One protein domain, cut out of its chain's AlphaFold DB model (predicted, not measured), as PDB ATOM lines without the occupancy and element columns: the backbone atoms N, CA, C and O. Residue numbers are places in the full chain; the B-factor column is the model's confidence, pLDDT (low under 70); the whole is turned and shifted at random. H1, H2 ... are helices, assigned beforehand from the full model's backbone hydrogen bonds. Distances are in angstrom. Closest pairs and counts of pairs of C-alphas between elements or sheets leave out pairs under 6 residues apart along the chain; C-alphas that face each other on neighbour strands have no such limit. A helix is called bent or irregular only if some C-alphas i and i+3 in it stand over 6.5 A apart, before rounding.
ATOM      1  N   LYS A   7     -40.929  -6.552  21.431       55.27
ATOM      2  CA  LYS A   7     -41.235  -7.994  21.416       55.27
ATOM      3  C   LYS A   7     -41.223  -8.634  20.013       55.27
ATOM      4  O   LYS A   7     -40.723  -9.745  19.883       55.27
ATOM      5  N   GLU A   8     -41.751  -7.975  18.980       57.74
ATOM      6  CA  GLU A   8     -41.773  -8.502  17.603       57.74
ATOM      7  C   GLU A   8     -40.379  -8.557  16.978       57.74
ATOM      8  O   GLU A   8     -40.030  -9.559  16.353       57.74
ATOM      9  N   ILE A   9     -39.569  -7.506  17.170       57.48
ATOM     10  CA  ILE A   9     -38.199  -7.443  16.631       57.48
ATOM     11  C   ILE A   9     -37.363  -8.584  17.214       57.48
ATOM     12  O   ILE A   9     -36.785  -9.376  16.474       57.48
ATOM     13  N   VAL A  10     -37.403  -8.734  18.540       59.05
ATOM     14  CA  VAL A  10     -36.685  -9.789  19.261       59.05
ATOM     15  C   VAL A  10     -37.120 -11.191  18.806       59.05
ATOM     16  O   VAL A  10     -36.278 -12.060  18.602       59.05
ATOM     17  N   ASN A  11     -38.418 -11.422  18.587       75.58
ATOM     18  CA  ASN A  11     -38.910 -12.711  18.085       75.58
ATOM     19  C   ASN A  11     -38.445 -12.986  16.640       75.58
ATOM     20  O   ASN A  11     -38.209 -14.131  16.257       75.58
ATOM     21  N   THR A  12     -38.285 -11.936  15.832       83.82
ATOM     22  CA  THR A  12     -37.809 -12.049  14.447       83.82
ATOM     23  C   THR A  12     -36.332 -12.442  14.396       83.82
ATOM     24  O   THR A  12     -35.974 -13.342  13.640       83.82
ATOM     25  N   GLU A  13     -35.479 -11.842  15.231       85.29
ATOM     26  CA  GLU A  13     -34.055 -12.202  15.330       85.29
ATOM     27  C   GLU A  13     -33.863 -13.665  15.747       85.29
ATOM     28  O   GLU A  13     -33.124 -14.403  15.093       85.29
ATOM     29  N   THR A  14     -34.595 -14.110  16.772       88.53
ATOM     30  CA  THR A  14     -34.592 -15.505  17.229       88.53
ATOM     31  C   THR A  14     -34.971 -16.475  16.107       88.53
ATOM     32  O   THR A  14     -34.279 -17.471  15.881       88.53
ATOM     33  N   LYS A  15     -36.045 -16.176  15.363       89.96
ATOM     34  CA  LYS A  15     -36.490 -16.993  14.222       89.96
ATOM     35  C   LYS A  15     -35.465 -17.010  13.090       89.96
ATOM     36  O   LYS A  15     -35.223 -18.065  12.511       89.96
ATOM     37  N   ASN A  16     -34.847 -15.870  12.792       91.44
ATOM     38  CA  ASN A  16     -33.825 -15.768  11.752       91.44
ATOM     39  C   ASN A  16     -32.584 -16.596  12.096       91.44
ATOM     40  O   ASN A  16     -32.069 -17.298  11.228       91.44
ATOM     41  N   LEU A  17     -32.140 -16.568  13.357       93.90
ATOM     42  CA  LEU A  17     -31.015 -17.383  13.813       93.90
ATOM     43  C   LEU A  17     -31.333 -18.883  13.736       93.90
ATOM     44  O   LEU A  17     -30.511 -19.655  13.247       93.90
ATOM     45  N   ALA A  18     -32.531 -19.302  14.152       93.21
ATOM     46  CA  ALA A  18     -32.946 -20.699  14.040       93.21
ATOM     47  C   ALA A  18     -33.016 -21.163  12.573       93.21
ATOM     48  O   ALA A  18     -32.467 -22.207  12.230       93.21
ATOM     49  N   ASN A  19     -33.610 -20.359  11.684       91.54
ATOM     50  CA  ASN A  19     -33.661 -20.647  10.247       91.54
ATOM     51  C   ASN A  19     -32.264 -20.740   9.620       91.54
ATOM     52  O   ASN A  19     -32.032 -21.596   8.764       91.54
ATOM     53  N   LEU A  20     -31.331 -19.883  10.051       93.27
ATOM     54  CA  LEU A  20     -29.938 -19.949   9.622       93.27
ATOM     55  C   LEU A  20     -29.316 -21.293  10.017       93.27
ATOM     56  O   LEU A  20     -28.751 -21.964   9.164       93.27
ATOM     57  N   ILE A  21     -29.490 -21.736  11.262       93.30
ATOM     58  CA  ILE A  21     -28.951 -23.022  11.730       93.30
ATOM     59  C   ILE A  21     -29.552 -24.199  10.964       93.30
ATOM     60  O   ILE A  21     -28.806 -25.063  10.521       93.30
ATOM     61  N   ILE A  22     -30.870 -24.217  10.744       89.41
ATOM     62  CA  ILE A  22     -31.552 -25.278   9.977       89.41
ATOM     63  C   ILE A  22     -30.977 -25.383   8.554       89.41
ATOM     64  O   ILE A  22     -30.744 -26.478   8.037       89.41
ATOM     65  N   LYS A  23     -30.714 -24.237   7.915       88.95
ATOM     66  CA  LYS A  23     -30.108 -24.188   6.580       88.95
ATOM     67  C   LYS A  23     -28.659 -24.683   6.593       88.95
ATOM     68  O   LYS A  23     -28.251 -25.403   5.687       88.95
ATOM     69  N   GLU A  24     -27.888 -24.280   7.594       90.05
ATOM     70  CA  GLU A  24     -26.439 -24.498   7.649       90.05
ATOM     71  C   GLU A  24     -26.084 -25.904   8.133       90.05
ATOM     72  O   GLU A  24     -25.152 -26.510   7.615       90.05
ATOM     73  N   ILE A  25     -26.882 -26.495   9.028       87.80
ATOM     74  CA  ILE A  25     -26.654 -27.863   9.509       87.80
ATOM     75  C   ILE A  25     -26.845 -28.918   8.415       87.80
ATOM     76  O   ILE A  25     -26.254 -29.997   8.468       87.80
ATOM     77  N   SER A  26     -27.621 -28.587   7.383       81.06
ATOM     78  CA  SER A  26     -27.825 -29.447   6.214       81.06
ATOM     79  C   SER A  26     -26.644 -29.415   5.233       81.06
ATOM     80  O   SER A  26     -26.603 -30.226   4.312       81.06
ATOM     81  N   LYS A  27     -25.677 -28.504   5.409       82.65
ATOM     82  CA  LYS A  27     -24.477 -28.428   4.567       82.65
ATOM     83  C   LYS A  27     -23.409 -29.427   5.009       82.65
ATOM     84  O   LYS A  27     -23.407 -29.915   6.140       82.65
ATOM     85  N   GLU A  28     -22.478 -29.708   4.104       73.04
ATOM     86  CA  GLU A  28     -21.303 -30.538   4.384       73.04
ATOM     87  C   GLU A  28     -20.345 -29.853   5.371       73.04
ATOM     88  O   GLU A  28     -19.910 -30.473   6.339       73.04
ATOM     89  N   SER A  29     -20.101 -28.551   5.182       79.09
ATOM     90  CA  SER A  29     -19.296 -27.718   6.080       79.09
ATOM     91  C   SER A  29     -20.178 -26.707   6.814       79.09
ATOM     92  O   SER A  29     -20.890 -25.922   6.181       79.09
ATOM     93  N   PHE A  30     -20.141 -26.746   8.146       86.16
ATOM     94  CA  PHE A  30     -20.868 -25.824   9.016       86.16
ATOM     95  C   PHE A  30     -19.997 -24.599   9.324       86.16
ATOM     96  O   PHE A  30     -18.869 -24.746   9.794       86.16
ATOM     97  N   ASP A  31     -20.526 -23.393   9.111       88.46
ATOM     98  CA  ASP A  31     -19.820 -22.149   9.431       88.46
ATOM     99  C   ASP A  31     -19.745 -21.922  10.953       88.46
ATOM    100  O   ASP A  31     -20.747 -21.632  11.614       88.46
ATOM    101  N   PHE A  32     -18.533 -22.012  11.510       89.65
ATOM    102  CA  PHE A  32     -18.256 -21.757  12.927       89.65
ATOM    103  C   PHE A  32     -18.772 -20.387  13.405       89.65
ATOM    104  O   PHE A  32     -19.243 -20.271  14.540       89.65
ATOM    105  N   GLY A  33     -18.781 -19.367  12.536       93.17
ATOM    106  CA  GLY A  33     -19.295 -18.035  12.859       93.17
ATOM    107  C   GLY A  33     -20.763 -18.036  13.305       93.17
ATOM    108  O   GLY A  33     -21.208 -17.124  14.004       93.17
ATOM    109  N   ILE A  34     -21.534 -19.076  12.973       93.36
ATOM    110  CA  ILE A  34     -22.914 -19.249  13.442       93.36
ATOM    111  C   ILE A  34     -22.954 -19.598  14.932       93.36
ATOM    112  O   ILE A  34     -23.803 -19.066  15.647       93.36
ATOM    113  N   LEU A  35     -22.028 -20.425  15.432       94.52
ATOM    114  CA  LEU A  35     -21.958 -20.746  16.863       94.52
ATOM    115  C   LEU A  35     -21.600 -19.501  17.679       94.52
ATOM    116  O   LEU A  35     -22.224 -19.239  18.706       94.52
ATOM    117  N   GLN A  36     -20.684 -18.669  17.179       93.60
ATOM    118  CA  GLN A  36     -20.364 -17.381  17.802       93.60
ATOM    119  C   GLN A  36     -21.578 -16.441  17.819       93.60
ATOM    120  O   GLN A  36     -21.869 -15.818  18.844       93.60
ATOM    121  N   LYS A  37     -22.350 -16.383  16.722       92.55
ATOM    122  CA  LYS A  37     -23.619 -15.634  16.680       92.55
ATOM    123  C   LYS A  37     -24.617 -16.148  17.715       92.55
ATOM    124  O   LYS A  37     -25.303 -15.333  18.323       92.55
ATOM    125  N   MET A  38     -24.683 -17.458  17.965       92.92
ATOM    126  CA  MET A  38     -25.526 -18.013  19.033       92.92
ATOM    127  C   MET A  38     -25.072 -17.549  20.418       92.92
ATOM    128  O   MET A  38     -25.912 -17.115  21.208       92.92
ATOM    129  N   GLN A  39     -23.766 -17.569  20.701       91.35
ATOM    130  CA  GLN A  39     -23.244 -17.084  21.983       91.35
ATOM    131  C   GLN A  39     -23.575 -15.604  22.201       91.35
ATOM    132  O   GLN A  39     -24.061 -15.220  23.263       91.35
ATOM    133  N   GLN A  40     -23.374 -14.771  21.178       90.37
ATOM    134  CA  GLN A  40     -23.677 -13.337  21.225       90.37
ATOM    135  C   GLN A  40     -25.183 -13.061  21.331       90.37
ATOM    136  O   GLN A  40     -25.618 -12.162  22.061       90.37
ATOM    137  N   ALA A  41     -26.004 -13.846  20.631       89.55
ATOM    138  CA  ALA A  41     -27.451 -13.698  20.649       89.55
ATOM    139  C   ALA A  41     -28.024 -13.907  22.051       89.55
ATOM    140  O   ALA A  41     -28.973 -13.207  22.390       89.55
ATOM    141  N   PHE A  42     -27.425 -14.769  22.881       89.39
ATOM    142  CA  PHE A  42     -27.927 -15.120  24.216       89.39
ATOM    143  C   PHE A  42     -26.964 -14.791  25.368       89.39
ATOM    144  O   PHE A  42     -27.142 -15.297  26.472       89.39
ATOM    145  N   SER A  43     -26.001 -13.894  25.141       84.22
ATOM    146  CA  SER A  43     -24.903 -13.561  26.064       84.22
ATOM    147  C   SER A  43     -25.296 -12.970  27.422       84.22
ATOM    148  O   SER A  43     -24.457 -12.831  28.309       84.22
ATOM    149  N   THR A  44     -26.564 -12.621  27.634       81.97
ATOM    150  CA  THR A  44     -27.042 -12.026  28.886       81.97
ATOM    151  C   THR A  44     -28.206 -12.821  29.464       81.97
ATOM    152  O   THR A  44     -29.108 -13.242  28.741       81.97
ATOM    153  N   ALA A  45     -28.243 -12.966  30.793       74.23
ATOM    154  CA  ALA A  45     -29.321 -13.671  31.495       74.23
ATOM    155  C   ALA A  45     -30.719 -13.102  31.180       74.23
ATOM    156  O   ALA A  45     -31.694 -13.845  31.074       74.23
ATOM    157  N   SER A  46     -30.810 -11.793  30.918       81.56
ATOM    158  CA  SER A  46     -32.037 -11.109  30.488       81.56
ATOM    159  C   SER A  46     -32.640 -11.643  29.181       81.56
ATOM    160  O   SER A  46     -33.798 -11.349  28.883       81.56
ATOM    161  N   LYS A  47     -31.887 -12.438  28.408       85.05
ATOM    162  CA  LYS A  47     -32.337 -13.071  27.163       85.05
ATOM    163  C   LYS A  47     -32.847 -14.506  27.341       85.05
ATOM    164  O   LYS A  47     -32.976 -15.234  26.359       85.05
ATOM    165  N   GLN A  48     -33.151 -14.928  28.569       87.60
ATOM    166  CA  GLN A  48     -33.674 -16.268  28.842       87.60
ATOM    167  C   GLN A  48     -34.922 -16.605  28.010       87.60
ATOM    168  O   GLN A  48     -34.926 -17.626  27.335       87.60
ATOM    169  N   LYS A  49     -35.936 -15.729  27.964       88.03
ATOM    170  CA  LYS A  49     -37.173 -15.982  27.194       88.03
ATOM    171  C   LYS A  49     -36.914 -16.154  25.692       88.03
ATOM    172  O   LYS A  49     -37.589 -16.923  25.018       88.03
ATOM    173  N   GLN A  50     -35.940 -15.423  25.153       90.31
ATOM    174  CA  GLN A  50     -35.525 -15.503  23.755       90.31
ATOM    175  C   GLN A  50     -34.816 -16.816  23.463       90.31
ATOM    176  O   GLN A  50     -35.028 -17.397  22.402       90.31
ATOM    177  N   ARG A  51     -33.979 -17.263  24.401       92.26
ATOM    178  CA  ARG A  51     -33.276 -18.537  24.319       92.26
ATOM    179  C   ARG A  51     -34.252 -19.707  24.437       92.26
ATOM    180  O   ARG A  51     -34.213 -20.594  23.603       92.26
ATOM    181  N   GLU A  52     -35.217 -19.651  25.351       91.12
ATOM    182  CA  GLU A  52     -36.304 -20.641  25.436       91.12
ATOM    183  C   GLU A  52     -37.110 -20.704  24.127       91.12
ATOM    184  O   GLU A  52     -37.333 -21.780  23.577       91.12
ATOM    185  N   ALA A  53     -37.481 -19.549  23.561       91.14
ATOM    186  CA  ALA A  53     -38.152 -19.496  22.263       91.14
ATOM    187  C   ALA A  53     -37.287 -20.070  21.128       91.14
ATOM    188  O   ALA A  53     -37.804 -20.753  20.247       91.14
ATOM    189  N   PHE A  54     -35.977 -19.817  21.151       95.34
ATOM    190  CA  PHE A  54     -35.022 -20.380  20.203       95.34
ATOM    191  C   PHE A  54     -34.968 -21.910  20.287       95.34
ATOM    192  O   PHE A  54     -35.127 -22.578  19.268       95.34
ATOM    193  N   ILE A  55     -34.810 -22.457  21.496       95.51
ATOM    194  CA  ILE A  55     -34.772 -23.903  21.742       95.51
ATOM    195  C   ILE A  55     -36.080 -24.562  21.292       95.51
ATOM    196  O   ILE A  55     -36.029 -25.577  20.607       95.51
ATOM    197  N   ASN A  56     -37.236 -23.946  21.552       94.75
ATOM    198  CA  ASN A  56     -38.530 -24.453  21.077       94.75
ATOM    199  C   ASN A  56     -38.635 -24.488  19.541       94.75
ATOM    200  O   ASN A  56     -39.254 -25.388  18.970       94.75
ATOM    201  N   ILE A  57     -38.032 -23.526  18.834       94.63
ATOM    202  CA  ILE A  57     -37.977 -23.579  17.365       94.63
ATOM    203  C   ILE A  57     -37.085 -24.737  16.917       94.63
ATOM    204  O   ILE A  57     -37.484 -25.477  16.023       94.63
ATOM    205  N   LEU A  58     -35.911 -24.917  17.529       95.62
ATOM    206  CA  LEU A  58     -35.029 -26.036  17.189       95.62
ATOM    207  C   LEU A  58     -35.700 -27.385  17.452       95.62
ATOM    208  O   LEU A  58     -35.640 -28.255  16.590       95.62
ATOM    209  N   ASP A  59     -36.398 -27.531  18.578       95.36
ATOM    210  CA  ASP A  59     -37.199 -28.712  18.890       95.36
ATOM    211  C   ASP A  59     -38.223 -28.967  17.771       95.36
ATOM    212  O   ASP A  59     -38.217 -29.996  17.110       95.36
ATOM    213  N   THR A  60     -39.041 -27.987  17.410       94.02
ATOM    214  CA  THR A  60     -40.061 -28.223  16.370       94.02
ATOM    215  C   THR A  60     -39.524 -28.406  14.944       94.02
ATOM    216  O   THR A  60     -40.258 -28.907  14.090       94.02
ATOM    217  N   LYS A  61     -38.295 -27.969  14.640       93.72
ATOM    218  CA  LYS A  61     -37.787 -27.883  13.257       93.72
ATOM    219  C   LYS A  61     -36.628 -28.805  12.925       93.72
ATOM    220  O   LYS A  61     -36.475 -29.118  11.747       93.72
ATOM    221  N   LEU A  62     -35.818 -29.193  13.904       93.78
ATOM    222  CA  LEU A  62     -34.738 -30.145  13.691       93.78
ATOM    223  C   LEU A  62     -35.258 -31.554  13.938       93.78
ATOM    224  O   LEU A  62     -35.848 -31.843  14.985       93.78
ATOM    225  N   ASP A  63     -35.002 -32.446  12.989       91.96
ATOM    226  CA  ASP A  63     -35.124 -33.873  13.253       91.96
ATOM    227  C   ASP A  63     -33.992 -34.363  14.183       91.96
ATOM    228  O   ASP A  63     -33.118 -33.602  14.615       91.96
ATOM    229  N   LYS A  64     -34.035 -35.649  14.546       88.73
ATOM    230  CA  LYS A  64     -33.058 -36.253  15.461       88.73
ATOM    231  C   LYS A  64     -31.629 -36.190  14.907       88.73
ATOM    232  O   LYS A  64     -30.707 -35.903  15.663       88.73
ATOM    233  N   GLU A  65     -31.443 -36.427  13.610       86.89
ATOM    234  CA  GLU A  65     -30.122 -36.456  12.974       86.89
ATOM    235  C   GLU A  65     -29.522 -35.049  12.884       86.89
ATOM    236  O   GLU A  65     -28.355 -34.839  13.215       86.89
ATOM    237  N   GLN A  66     -30.332 -34.059  12.511       92.10
ATOM    238  CA  GLN A  66     -29.919 -32.662  12.459       92.10
ATOM    239  C   GLN A  66     -29.561 -32.118  13.846       92.10
ATOM    240  O   GLN A  66     -28.566 -31.402  13.982       92.10
ATOM    241  N   LEU A  67     -30.340 -32.458  14.879       95.52
ATOM    242  CA  LEU A  67     -30.038 -32.067  16.256       95.52
ATOM    243  C   LEU A  67     -28.727 -32.701  16.742       95.52
ATOM    244  O   LEU A  67     -27.867 -31.990  17.262       95.52
ATOM    245  N   HIS A  68     -28.544 -34.001  16.493       94.59
ATOM    246  CA  HIS A  68     -27.308 -34.706  16.822       94.59
ATOM    247  C   HIS A  68     -26.100 -34.072  16.123       94.59
ATOM    248  O   HIS A  68     -25.085 -33.769  16.751       94.59
ATOM    249  N   LYS A  69     -26.223 -33.769  14.825       91.79
ATOM    250  CA  LYS A  69     -25.172 -33.095  14.056       91.79
ATOM    251  C   LYS A  69     -24.849 -31.707  14.616       91.79
ATOM    252  O   LYS A  69     -23.678 -31.316  14.628       91.79
ATOM    253  N   LEU A  70     -25.847 -30.956  15.093       95.72
ATOM    254  CA  LEU A  70     -25.634 -29.644  15.711       95.72
ATOM    255  C   LEU A  70     -24.838 -29.774  17.013       95.72
ATOM    256  O   LEU A  70     -23.833 -29.079  17.174       95.72
ATOM    257  N   ASN A  71     -25.222 -30.697  17.896       96.98
ATOM    258  CA  ASN A  71     -24.475 -30.969  19.123       96.98
ATOM    259  C   ASN A  71     -23.055 -31.465  18.832       96.98
ATOM    260  O   ASN A  71     -22.106 -30.916  19.388       96.98
ATOM    261  N   GLN A  72     -22.864 -32.385  17.882       93.03
ATOM    262  CA  GLN A  72     -21.521 -32.795  17.467       93.03
ATOM    263  C   GLN A  72     -20.688 -31.608  16.970       93.03
ATOM    264  O   GLN A  72     -19.490 -31.537  17.236       93.03
ATOM    265  N   THR A  73     -21.295 -30.681  16.228       94.37
ATOM    266  CA  THR A  73     -20.602 -29.486  15.728       94.37
ATOM    267  C   THR A  73     -20.170 -28.584  16.883       94.37
ATOM    268  O   THR A  73     -19.036 -28.109  16.884       94.37
ATOM    269  N   ILE A  74     -21.018 -28.407  17.897       96.12
ATOM    270  CA  ILE A  74     -20.666 -27.703  19.137       96.12
ATOM    271  C   ILE A  74     -19.481 -28.402  19.823       96.12
ATOM    272  O   ILE A  74     -18.476 -27.751  20.100       96.12
ATOM    273  N   MET A  75     -19.542 -29.724  20.022       95.15
ATOM    274  CA  MET A  75     -18.473 -30.476  20.696       95.15
ATOM    275  C   MET A  75     -17.150 -30.440  19.927       95.15
ATOM    276  O   MET A  75     -16.079 -30.337  20.524       95.15
ATOM    277  N   LYS A  76     -17.203 -30.477  18.588       93.09
ATOM    278  CA  LYS A  76     -16.014 -30.392  17.726       93.09
ATOM    279  C   LYS A  76     -15.282 -29.057  17.850       93.09
ATOM    280  O   LYS A  76     -14.077 -29.055  17.616       93.09
ATOM    281  N   ASN A  77     -15.993 -27.988  18.211       93.86
ATOM    282  CA  ASN A  77     -15.460 -26.634  18.379       93.86
ATOM    283  C   ASN A  77     -15.416 -26.205  19.861       93.86
ATOM    284  O   ASN A  77     -15.407 -25.021  20.187       93.86
ATOM    285  N   ALA A  78     -15.449 -27.156  20.800       94.50
ATOM    286  CA  ALA A  78     -15.542 -26.834  22.223       94.50
ATOM    287  C   ALA A  78     -14.340 -26.023  22.747       94.50
ATOM    288  O   ALA A  78     -14.510 -25.246  23.686       94.50
ATOM    289  N   ASN A  79     -13.147 -26.161  22.150       92.13
ATOM    290  CA  ASN A  79     -11.974 -25.375  22.557       92.13
ATOM    291  C   ASN A  79     -12.158 -23.890  22.258       92.13
ATOM    292  O   ASN A  79     -11.777 -23.060  23.073       92.13
ATOM    293  N   GLU A  80     -12.751 -23.569  21.110       91.38
ATOM    294  CA  GLU A  80     -12.976 -22.200  20.658       91.38
ATOM    295  C   GLU A  80     -14.198 -21.555  21.336       91.38
ATOM    296  O   GLU A  80     -14.295 -20.332  21.418       91.38
ATOM    297  N   LEU A  81     -15.150 -22.365  21.814       91.81
ATOM    298  CA  LEU A  81     -16.391 -21.891  22.442       91.81
ATOM    299  C   LEU A  81     -16.284 -21.686  23.957       91.81
ATOM    300  O   LEU A  81     -17.103 -20.960  24.532       91.81
ATOM    301  N   MET A  82     -15.331 -22.352  24.609       91.40
ATOM    302  CA  MET A  82     -15.152 -22.330  26.062       91.40
ATOM    303  C   MET A  82     -13.903 -21.532  26.452       91.40
ATOM    304  O   MET A  82     -12.915 -21.576  25.722       91.40
ATOM    305  N   PRO A  83     -13.904 -20.845  27.611       87.72
ATOM    306  CA  PRO A  83     -12.720 -20.153  28.115       87.72
ATOM    307  C   PRO A  83     -11.509 -21.077  28.235       87.72
ATOM    308  O   PRO A  83     -11.652 -22.256  28.568       87.72
ATOM    309  N   ASP A  84     -10.309 -20.528  28.032       84.87
ATOM    310  CA  ASP A  84      -9.110 -21.362  27.964       84.87
ATOM    311  C   ASP A  84      -8.739 -22.067  29.267       84.87
ATOM    312  O   ASP A  84      -8.122 -23.133  29.267       84.87
ATOM    313  N   ASN A  85      -9.157 -21.467  30.376       85.34
ATOM    314  CA  ASN A  85      -8.947 -21.952  31.725       85.34
ATOM    315  C   ASN A  85     -10.069 -22.870  32.229       85.34
ATOM    316  O   ASN A  85      -9.991 -23.295  33.378       85.34
ATOM    317  N   ASP A  86     -11.104 -23.156  31.429       88.26
ATOM    318  CA  ASP A  86     -12.164 -24.082  31.830       88.26
ATOM    319  C   ASP A  86     -11.734 -25.523  31.502       88.26
ATOM    320  O   ASP A  86     -11.674 -25.897  30.322       88.26
ATOM    321  N   PRO A  87     -11.405 -26.358  32.510       89.02
ATOM    322  CA  PRO A  87     -10.999 -27.736  32.259       89.02
ATOM    323  C   PRO A  87     -12.173 -28.611  31.811       89.02
ATOM    324  O   PRO A  87     -11.936 -29.714  31.307       89.02
ATOM    325  N   ASN A  88     -13.414 -28.139  32.003       90.17
ATOM    326  CA  ASN A  88     -14.633 -28.912  31.845       90.17
ATOM    327  C   ASN A  88     -15.575 -28.279  30.814       90.17
ATOM    328  O   ASN A  88     -15.714 -27.064  30.709       90.17
ATOM    329  N   PHE A  89     -16.303 -29.108  30.068       91.65
ATOM    330  CA  PHE A  89     -17.373 -28.612  29.211       91.65
ATOM    331  C   PHE A  89     -18.654 -28.500  30.044       91.65
ATOM    332  O   PHE A  89     -19.439 -29.437  30.115       91.65
ATOM    333  N   VAL A  90     -18.835 -27.372  30.738       87.42
ATOM    334  CA  VAL A  90     -19.940 -27.166  31.703       87.42
ATOM    335  C   VAL A  90     -20.848 -25.984  31.377       87.42
ATOM    336  O   VAL A  90     -21.847 -25.788  32.057       87.42
ATOM    337  N   CYS A  91     -20.550 -25.201  30.335       89.57
ATOM    338  CA  CYS A  91     -21.426 -24.137  29.825       89.57
ATOM    339  C   CYS A  91     -22.027 -23.207  30.912       89.57
ATOM    340  O   CYS A  91     -23.210 -22.861  30.881       89.57
ATOM    341  N   ARG A  92     -21.212 -22.822  31.907       80.36
ATOM    342  CA  ARG A  92     -21.661 -22.084  33.106       80.36
ATOM    343  C   ARG A  92     -22.032 -20.625  32.841       80.36
ATOM    344  O   ARG A  92     -22.745 -20.017  33.635       80.36
ATOM    345  N   THR A  93     -21.521 -20.042  31.765       84.48
ATOM    346  CA  THR A  93     -21.680 -18.614  31.476       84.48
ATOM    347  C   THR A  93     -22.964 -18.357  30.692       84.48
ATOM    348  O   THR A  93     -23.455 -19.218  29.965       84.48
ATOM    349  N   SER A  94     -23.487 -17.131  30.768       81.17
ATOM    350  CA  SER A  94     -24.642 -16.742  29.942       81.17
ATOM    351  C   SER A  94     -24.371 -16.955  28.441       81.17
ATOM    352  O   SER A  94     -25.264 -17.380  27.716       81.17
ATOM    353  N   ASN A  95     -23.120 -16.773  28.000       84.76
ATOM    354  CA  ASN A  95     -22.701 -16.899  26.602       84.76
ATOM    355  C   ASN A  95     -22.775 -18.330  26.059       84.76
ATOM    356  O   ASN A  95     -23.031 -18.512  24.877       84.76
ATOM    357  N   ASN A  96     -22.542 -19.350  26.884       89.56
ATOM    358  CA  ASN A  96     -22.531 -20.753  26.444       89.56
ATOM    359  C   ASN A  96     -23.733 -21.561  26.957       89.56
ATOM    360  O   ASN A  96     -23.896 -22.716  26.570       89.56
ATOM    361  N   LYS A  97     -24.642 -20.944  27.721       91.51
ATOM    362  CA  LYS A  97     -25.855 -21.598  28.236       91.51
ATOM    363  C   LYS A  97     -26.739 -22.211  27.146       91.51
ATOM    364  O   LYS A  97     -27.350 -23.251  27.366       91.51
ATOM    365  N   VAL A  98     -26.785 -21.599  25.961       94.51
ATOM    366  CA  VAL A  98     -27.543 -22.133  24.816       94.51
ATOM    367  C   VAL A  98     -27.047 -23.518  24.393       94.51
ATOM    368  O   VAL A  98     -27.855 -24.366  24.040       94.51
ATOM    369  N   PHE A  99     -25.744 -23.792  24.491       95.92
ATOM    370  CA  PHE A  99     -25.181 -25.092  24.126       95.92
ATOM    371  C   PHE A  99     -25.557 -26.183  25.126       95.92
ATOM    372  O   PHE A  99     -25.884 -27.293  24.715       95.92
ATOM    373  N   GLN A 100     -25.615 -25.849  26.421       94.90
ATOM    374  CA  GLN A 100     -26.195 -26.749  27.417       94.90
ATOM    375  C   GLN A 100     -27.642 -27.106  27.066       94.90
ATOM    376  O   GLN A 100     -28.015 -28.271  27.131       94.90
ATOM    377  N   GLU A 101     -28.469 -26.117  26.722       95.78
ATOM    378  CA  GLU A 101     -29.895 -26.342  26.463       95.78
ATOM    379  C   GLU A 101     -30.135 -27.170  25.186       95.78
ATOM    380  O   GLU A 101     -31.063 -27.976  25.158       95.78
ATOM    381  N   ILE A 102     -29.273 -27.053  24.169       97.90
ATOM    382  CA  ILE A 102     -29.317 -27.899  22.959       97.90
ATOM    383  C   ILE A 102     -28.884 -29.338  23.273       97.90
ATOM    384  O   ILE A 102     -29.515 -30.284  22.798       97.90
ATOM    385  N   LEU A 103     -27.854 -29.527  24.104       98.13
ATOM    386  CA  LEU A 103     -27.443 -30.863  24.541       98.13
ATOM    387  C   LEU A 103     -28.534 -31.525  25.398       98.13
ATOM    388  O   LEU A 103     -28.863 -32.694  25.204       98.13
ATOM    389  N   LEU A 104     -29.144 -30.759  26.304       97.58
ATOM    390  CA  LEU A 104     -30.256 -31.209  27.138       97.58
ATOM    391  C   LEU A 104     -31.493 -31.572  26.299       97.58
ATOM    392  O   LEU A 104     -32.173 -32.549  26.610       97.58
ATOM    393  N   LEU A 105     -31.781 -30.815  25.235       97.92
ATOM    394  CA  LEU A 105     -32.864 -31.129  24.302       97.92
ATOM    395  C   LEU A 105     -32.668 -32.507  23.658       97.92
ATOM    396  O   LEU A 105     -33.614 -33.291  23.577       97.92
ATOM    397  N   GLU A 106     -31.444 -32.824  23.231       98.05
ATOM    398  CA  GLU A 106     -31.144 -34.139  22.669       98.05
ATOM    399  C   GLU A 106     -31.227 -35.245  23.721       98.05
ATOM    400  O   GLU A 106     -31.864 -36.264  23.467       98.05
ATOM    401  N   ALA A 107     -30.687 -35.022  24.923       97.67
ATOM    402  CA  ALA A 107     -30.762 -35.994  26.012       97.67
ATOM    403  C   ALA A 107     -32.217 -36.412  26.297       97.67
ATOM    404  O   ALA A 107     -32.515 -37.604  26.391       97.67
ATOM    405  N   LYS A 108     -33.141 -35.442  26.348       96.02
ATOM    406  CA  LYS A 108     -34.580 -35.697  26.526       96.02
ATOM    407  C   LYS A 108     -35.179 -36.479  25.363       96.02
ATOM    408  O   LYS A 108     -35.891 -37.453  25.585       96.02
ATOM    409  N   ARG A 109     -34.887 -36.076  24.122       94.99
ATOM    410  CA  ARG A 109     -35.382 -36.758  22.910       94.99
ATOM    411  C   ARG A 109     -34.884 -38.193  22.794       94.99
ATOM    412  O   ARG A 109     -35.586 -39.032  22.235       94.99
ATOM    413  N   SER A 110     -33.701 -38.470  23.327       92.38
ATOM    414  CA  SER A 110     -33.129 -39.813  23.388       92.38
ATOM    415  C   SER A 110     -33.642 -40.633  24.580       92.38
ATOM    416  O   SER A 110     -33.351 -41.821  24.664       92.38
ATOM    417  N   GLY A 111     -34.444 -40.042  25.474       91.63
ATOM    418  CA  GLY A 111     -35.097 -40.739  26.586       91.63
ATOM    419  C   GLY A 111     -34.340 -40.703  27.915       91.63
ATOM    420  O   GLY A 111     -34.691 -41.453  28.828       91.63
ATOM    421  N   MET A 112     -33.319 -39.849  28.063       95.19
ATOM    422  CA  MET A 112     -32.702 -39.625  29.373       95.19
ATOM    423  C   MET A 112     -33.681 -38.920  30.313       95.19
ATOM    424  O   MET A 112     -34.302 -37.922  29.949       95.19
ATOM    425  N   GLN A 113     -33.777 -39.413  31.546       93.56
ATOM    426  CA  GLN A 113     -34.670 -38.881  32.575       93.56
ATOM    427  C   GLN A 113     -34.096 -39.107  33.977       93.56
ATOM    428  O   GLN A 113     -33.329 -40.045  34.196       93.56
ATOM    429  N   ALA A 114     -34.498 -38.266  34.932       92.80
ATOM    430  CA  ALA A 114     -34.241 -38.508  36.349       92.80
ATOM    431  C   ALA A 114     -35.023 -39.738  36.831       92.80
ATOM    432  O   ALA A 114     -36.215 -39.866  36.548       92.80
ATOM    433  N   ARG A 115     -34.355 -40.638  37.559       90.01
ATOM    434  CA  ARG A 115     -34.970 -41.858  38.096       90.01
ATOM    435  C   ARG A 115     -35.060 -41.809  39.604       90.01
ATOM    436  O   ARG A 115     -34.191 -41.257  40.269       90.01
ATOM    437  N   PHE A 116     -36.108 -42.421  40.133       88.48
ATOM    438  CA  PHE A 116     -36.399 -42.435  41.557       88.48
ATOM    439  C   PHE A 116     -36.602 -43.876  42.010       88.48
ATOM    440  O   PHE A 116     -37.126 -44.694  41.256       88.48
ATOM    441  N   SER A 117     -36.160 -44.194  43.224       86.65
ATOM    442  CA  SER A 117     -36.499 -45.454  43.881       86.65
ATOM    443  C   SER A 117     -37.993 -45.516  44.203       86.65
ATOM    444  O   SER A 117     -38.679 -44.493  44.220       86.65
ATOM    445  N   ASP A 118     -38.472 -46.697  44.585       83.62
ATOM    446  CA  ASP A 118     -39.845 -46.882  45.079       83.62
ATOM    447  C   ASP A 118     -40.129 -46.056  46.347       83.62
ATOM    448  O   ASP A 118     -41.263 -45.671  46.616       83.62
ATOM    449  N   THR A 119     -39.080 -45.716  47.108       82.69
ATOM    450  CA  THR A 119     -39.143 -44.804  48.264       82.69
ATOM    451  C   THR A 119     -39.133 -43.318  47.879       82.69
ATOM    452  O   THR A 119     -39.179 -42.457  48.756       82.69
ATOM    453  N   GLY A 120     -39.065 -42.994  46.585       80.26
ATOM    454  CA  GLY A 120     -39.055 -41.630  46.056       80.26
ATOM    455  C   GLY A 120     -37.698 -40.919  46.115       80.26
ATOM    456  O   GLY A 120     -37.635 -39.717  45.854       80.26
ATOM    457  N   ALA A 121     -36.611 -41.619  46.451       87.12
ATOM    458  CA  ALA A 121     -35.268 -41.041  46.473       87.12
ATOM    459  C   ALA A 121     -34.679 -40.980  45.059       87.12
ATOM    460  O   ALA A 121     -34.816 -41.933  44.292       87.12
ATOM    461  N   LEU A 122     -34.003 -39.880  44.714       92.61
ATOM    462  CA  LEU A 122     -33.317 -39.748  43.427       92.61
ATOM    463  C   LEU A 122     -32.203 -40.802  43.328       92.61
ATOM    464  O   LEU A 122     -31.332 -40.882  44.193       92.61
ATOM    465  N   GLN A 123     -32.240 -41.613  42.275       93.48
ATOM    466  CA  GLN A 123     -31.183 -42.572  41.966       93.48
ATOM    467  C   GLN A 123     -30.002 -41.845  41.327       93.48
ATOM    468  O   GLN A 123     -30.160 -40.766  40.771       93.48
ATOM    469  N   SER A 124     -28.800 -42.400  41.377       92.89
ATOM    470  CA  SER A 124     -27.711 -41.884  40.546       92.89
ATOM    471  C   SER A 124     -27.840 -42.381  39.111       92.89
ATOM    472  O   SER A 124     -28.414 -43.443  38.875       92.89
ATOM    473  N   LEU A 125     -27.247 -41.650  38.165       92.47
ATOM    474  CA  LEU A 125     -27.094 -42.158  36.805       92.47
ATOM    475  C   LEU A 125     -26.175 -43.383  36.791       92.47
ATOM    476  O   LEU A 125     -25.048 -43.342  37.285       92.47
ATOM    477  N   ASP A 126     -26.657 -44.459  36.181       87.64
ATOM    478  CA  ASP A 126     -25.833 -45.563  35.700       87.64
ATOM    479  C   ASP A 126     -25.417 -45.266  34.246       87.64
ATOM    480  O   ASP A 126     -26.121 -44.565  33.517       87.64
ATOM    481  N   ILE A 127     -24.285 -45.812  33.796       85.91
ATOM    482  CA  ILE A 127     -23.827 -45.697  32.405       85.91
ATOM    483  C   ILE A 127     -24.922 -46.144  31.434       85.91
ATOM    484  O   ILE A 127     -25.140 -45.492  30.416       85.91
ATOM    485  N   LYS A 128     -25.670 -47.202  31.778       85.18
ATOM    486  CA  LYS A 128     -26.772 -47.715  30.942       85.18
ATOM    487  C   LYS A 128     -27.944 -46.734  30.785       85.18
ATOM    488  O   LYS A 128     -28.772 -46.919  29.898       85.18
ATOM    489  N   ASP A 129     -28.029 -45.727  31.651       89.71
ATOM    490  CA  ASP A 129     -29.073 -44.700  31.618       89.71
ATOM    491  C   ASP A 129     -28.651 -43.480  30.786       89.71
ATOM    492  O   ASP A 129     -29.482 -42.620  30.478       89.71
ATOM    493  N   ILE A 130     -27.376 -43.407  30.392       92.06
ATOM    494  CA  ILE A 130     -26.847 -42.382  29.499       92.06
ATOM    495  C   ILE A 130     -26.961 -42.893  28.066       92.06
ATOM    496  O   ILE A 130     -26.388 -43.912  27.685       92.06
ATOM    497  N   THR A 131     -27.730 -42.168  27.262       90.71
ATOM    498  CA  THR A 131     -28.032 -42.597  25.892       90.71
ATOM    499  C   THR A 131     -26.785 -42.580  24.997       90.71
ATOM    500  O   THR A 131     -25.913 -41.721  25.178       90.71
ATOM    501  N   PRO A 132     -26.693 -43.485  24.005       85.39
ATOM    502  CA  PRO A 132     -25.563 -43.547  23.078       85.39
ATOM    503  C   PRO A 132     -25.282 -42.224  22.358       85.39
ATOM    504  O   PRO A 132     -24.122 -41.883  22.143       85.39
ATOM    505  N   GLU A 133     -26.321 -41.451  22.036       86.06
ATOM    506  CA  GLU A 133     -26.206 -40.128  21.420       86.06
ATOM    507  C   GLU A 133     -25.421 -39.151  22.300       86.06
ATOM    508  O   GLU A 133     -24.576 -38.403  21.813       86.06
ATOM    509  N   ILE A 134     -25.661 -39.185  23.612       94.67
ATOM    510  CA  ILE A 134     -24.940 -38.347  24.569       94.67
ATOM    511  C   ILE A 134     -23.517 -38.860  24.780       94.67
ATOM    512  O   ILE A 134     -22.585 -38.056  24.817       94.67
ATOM    513  N   LEU A 135     -23.317 -40.179  24.863       92.52
ATOM    514  CA  LEU A 135     -21.973 -40.761  24.963       92.52
ATOM    515  C   LEU A 135     -21.100 -40.398  23.752       92.52
ATOM    516  O   LEU A 135     -19.917 -40.100  23.917       92.52
ATOM    517  N   ASP A 136     -21.684 -40.354  22.552       90.00
ATOM    518  CA  ASP A 136     -20.987 -39.957  21.327       90.00
ATOM    519  C   ASP A 136     -20.450 -38.515  21.408       90.00
ATOM    520  O   ASP A 136     -19.292 -38.258  21.069       90.00
ATOM    521  N   HIS A 137     -21.229 -37.583  21.968       94.95
ATOM    522  CA  HIS A 137     -20.784 -36.201  22.200       94.95
ATOM    523  C   HIS A 137     -19.607 -36.120  23.173       94.95
ATOM    524  O   HIS A 137     -18.652 -35.376  22.932       94.95
ATOM    525  N   TYR A 138     -19.629 -36.914  24.244       95.01
ATOM    526  CA  TYR A 138     -18.520 -36.956  25.198       95.01
ATOM    527  C   TYR A 138     -17.273 -37.656  24.647       95.01
ATOM    528  O   TYR A 138     -16.171 -37.281  25.044       95.01
ATOM    529  N   ARG A 139     -17.403 -38.565  23.667       89.52
ATOM    530  CA  ARG A 139     -16.253 -39.076  22.897       89.52
ATOM    531  C   ARG A 139     -15.555 -37.946  22.148       89.52
ATOM    532  O   ARG A 139     -14.343 -37.782  22.248       89.52
ATOM    533  N   VAL A 140     -16.330 -37.125  21.437       91.65
ATOM    534  CA  VAL A 140     -15.791 -35.974  20.699       91.65
ATOM    535  C   VAL A 140     -15.095 -35.002  21.653       91.65
ATOM    536  O   VAL A 140     -13.996 -34.530  21.357       91.65
ATOM    537  N   LEU A 141     -15.694 -34.725  22.815       94.85
ATOM    538  CA  LEU A 141     -15.069 -33.885  23.839       94.85
ATOM    539  C   LEU A 141     -13.799 -34.520  24.420       94.85
ATOM    540  O   LEU A 141     -12.825 -33.811  24.653       94.85
ATOM    541  N   GLN A 142     -13.757 -35.833  24.630       91.64
ATOM    542  CA  GLN A 142     -12.549 -36.533  25.070       91.64
ATOM    543  C   GLN A 142     -11.404 -36.339  24.079       91.64
ATOM    544  O   GLN A 142     -10.334 -35.877  24.471       91.64
ATOM    545  N   GLU A 143     -11.650 -36.600  22.797       87.58
ATOM    546  CA  GLU A 143     -10.648 -36.487  21.734       87.58
ATOM    547  C   GLU A 143     -10.182 -35.044  21.510       87.58
ATOM    548  O   GLU A 143      -8.997 -34.786  21.284       87.58
ATOM    549  N   LYS A 144     -11.115 -34.086  21.536       89.53
ATOM    550  CA  LYS A 144     -10.842 -32.722  21.070       89.53
ATOM    551  C   LYS A 144     -10.648 -31.708  22.178       89.53
ATOM    552  O   LYS A 144      -9.925 -30.750  21.934       89.53
ATOM    553  N   PHE A 145     -11.261 -31.891  23.341       94.28
ATOM    554  CA  PHE A 145     -11.339 -30.884  24.400       94.28
ATOM    555  C   PHE A 145     -10.577 -31.312  25.660       94.28
ATOM    556  O   PHE A 145      -9.572 -30.698  26.011       94.28
ATOM    557  N   TYR A 146     -10.985 -32.400  26.319       93.72
ATOM    558  CA  TYR A 146     -10.444 -32.771  27.631       93.72
ATOM    559  C   TYR A 146      -8.947 -33.112  27.594       93.72
ATOM    560  O   TYR A 146      -8.216 -32.732  28.509       93.72
ATOM    561  N   LEU A 147      -8.467 -33.778  26.538       86.66
ATOM    562  CA  LEU A 147      -7.042 -34.107  26.384       86.66
ATOM    563  C   LEU A 147      -6.149 -32.882  26.127       86.66
ATOM    564  O   LEU A 147      -4.944 -32.960  26.342       86.66
ATOM    565  N   LYS A 148      -6.719 -31.749  25.692       88.37
ATOM    566  CA  LYS A 148      -5.979 -30.504  25.414       88.37
ATOM    567  C   LYS A 148      -5.999 -29.506  26.573       88.37
ATOM    568  O   LYS A 148      -5.305 -28.495  26.520       88.37
ATOM    569  N   ARG A 149      -6.811 -29.758  27.601       87.72
ATOM    570  CA  ARG A 149      -6.977 -28.884  28.768       87.72
ATOM    571  C   ARG A 149      -6.237 -29.469  29.968       87.72
ATOM    572  O   ARG A 149      -6.517 -30.600  30.371       87.72
ATOM    573  N   ASN A 150      -5.357 -28.674  30.570       86.83
ATOM    574  CA  ASN A 150      -4.660 -29.041  31.802       86.83
ATOM    575  C   ASN A 150      -5.649 -29.099  32.975       86.83
ATOM    576  O   ASN A 150      -6.343 -28.124  33.256       86.83
ATOM    577  N   SER A 151      -5.697 -30.231  33.674       91.08
ATOM    578  CA  SER A 151      -6.472 -30.409  34.906       91.08
ATOM    579  C   SER A 151      -5.806 -31.452  35.799       91.08
ATOM    580  O   SER A 151      -5.109 -32.334  35.302       91.08
ATOM    581  N   LYS A 152      -6.039 -31.359  37.112       90.92
ATOM    582  CA  LYS A 152      -5.688 -32.424  38.067       90.92
ATOM    583  C   LYS A 152      -6.674 -33.593  38.003       90.92
ATOM    584  O   LYS A 152      -6.305 -34.717  38.328       90.92
ATOM    585  N   ASP A 153      -7.901 -33.321  37.572       91.83
ATOM    586  CA  ASP A 153      -8.956 -34.321  37.465       91.83
ATOM    587  C   ASP A 153      -8.735 -35.220  36.246       91.83
ATOM    588  O   ASP A 153      -8.417 -34.753  35.144       91.83
ATOM    589  N   SER A 154      -8.977 -36.520  36.427       92.00
ATOM    590  CA  SER A 154      -8.981 -37.481  35.325       92.00
ATOM    591  C   SER A 154     -10.035 -37.114  34.274       92.00
ATOM    592  O   SER A 154     -11.009 -36.408  34.544       92.00
ATOM    593  N   VAL A 155      -9.864 -37.609  33.047       91.60
ATOM    594  CA  VAL A 155     -10.876 -37.435  31.990       91.60
ATOM    595  C   VAL A 155     -12.232 -38.010  32.425       91.60
ATOM    596  O   VAL A 155     -13.246 -37.348  32.221       91.60
TER     597      VAL A 155
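What this domain is: This is residues 7 to 155 of the 386 residues of the protein "Uncharacterized protein RP364" of Rickettsia prowazekii (strain Madrid E) (UniProt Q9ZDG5). Helices follow one another along the longest axis of the domain: H1 at one end, H3 packed on it with H2 close by, and then an up-and-down bundle of H4, H6 and H7, whose H6 packs on H3. The long link of residues 110 to 131 loops away from the bundle. The printed part has 149 residues, with seven named helices, H1 to H7 in chain order, and no named strand; the class is all helix. It is compact, with a radius of gyration of the C-alphas of 16.3 A and spans of 47 by 39 by 32 A.

How they stand to each other: The longest helix, H1, residues 7 to 25, touches H3, residues 45 to 61, the same way at a steep tilt of 48 degrees; the closest C-alphas, those of Thr 14 and Phe 54, are 5.7 A apart. With residues 22 to 25 alone H1 touches H4, residues 64 to 76, about perpendicular at 88 degrees, closest at the C-alphas of Ile 25 and Gln 66, 6.5 A apart. H2, residues 32 to 41, touches no helix; it is close to H1 but not clearly touching, with the C-alphas of Ile 21 and Ile 34 closest at 7.3 A. H3 touches H6, residues 97 to 109, at a shallow tilt of 34.9 degrees, only just short of steep; the closest C-alphas are those of Arg 51 and Val 98, 6.8 A apart. H4, H6 and H7, residues 132 to 144, form a bundle, up and down, each running against the one before it. In it the C-alphas of Asn 71 and Leu 103 are the closest of H4 and H6, at 6.2 A, and those of Met 75 and Leu 141 the closest of H4 and H7, at 5.8 A. H6 and H7 are a helical hairpin, closest at the C-alphas of Ala 107 and Ile 134, 6.4 A apart. H5, residues 78 to 81, only just touches H7, with 3 pairs of C-alphas within 8 A, closest at Ala 78 and Leu 141, 7.2 A. H1 and H7 are apart. Every O i to N i+4 pair is within hydrogen-bond range in H1, H2, H4, H6 and H7, and 11 of 13 are in H3; H5 is too short for such a pair.

Where its parts are: H1 begins at C-alpha 7, (-41.235, -7.994, 21.416), and is 27.4 A long. H3, 24.6 A long, has a kink of 26 degrees near residue 52 and is irregular: C-alphas 46 and 49 are 7.8 A apart. H4 is 18.2 A long and H6 18.7 A. H7, 18.4 A long, ends at C-alpha 144, (-10.842, -32.722, 21.070).

The domain as a whole: The two C-alphas farthest apart, those of Ser 29 and Thr 119, are 49.7 A from each other. The printed part has no cut. The links H5 to H6 and H6 to H7 are long, with 15 and 22 residues. The mean pLDDT of the printed part is 89.5; residues 7 to 10 are under 70.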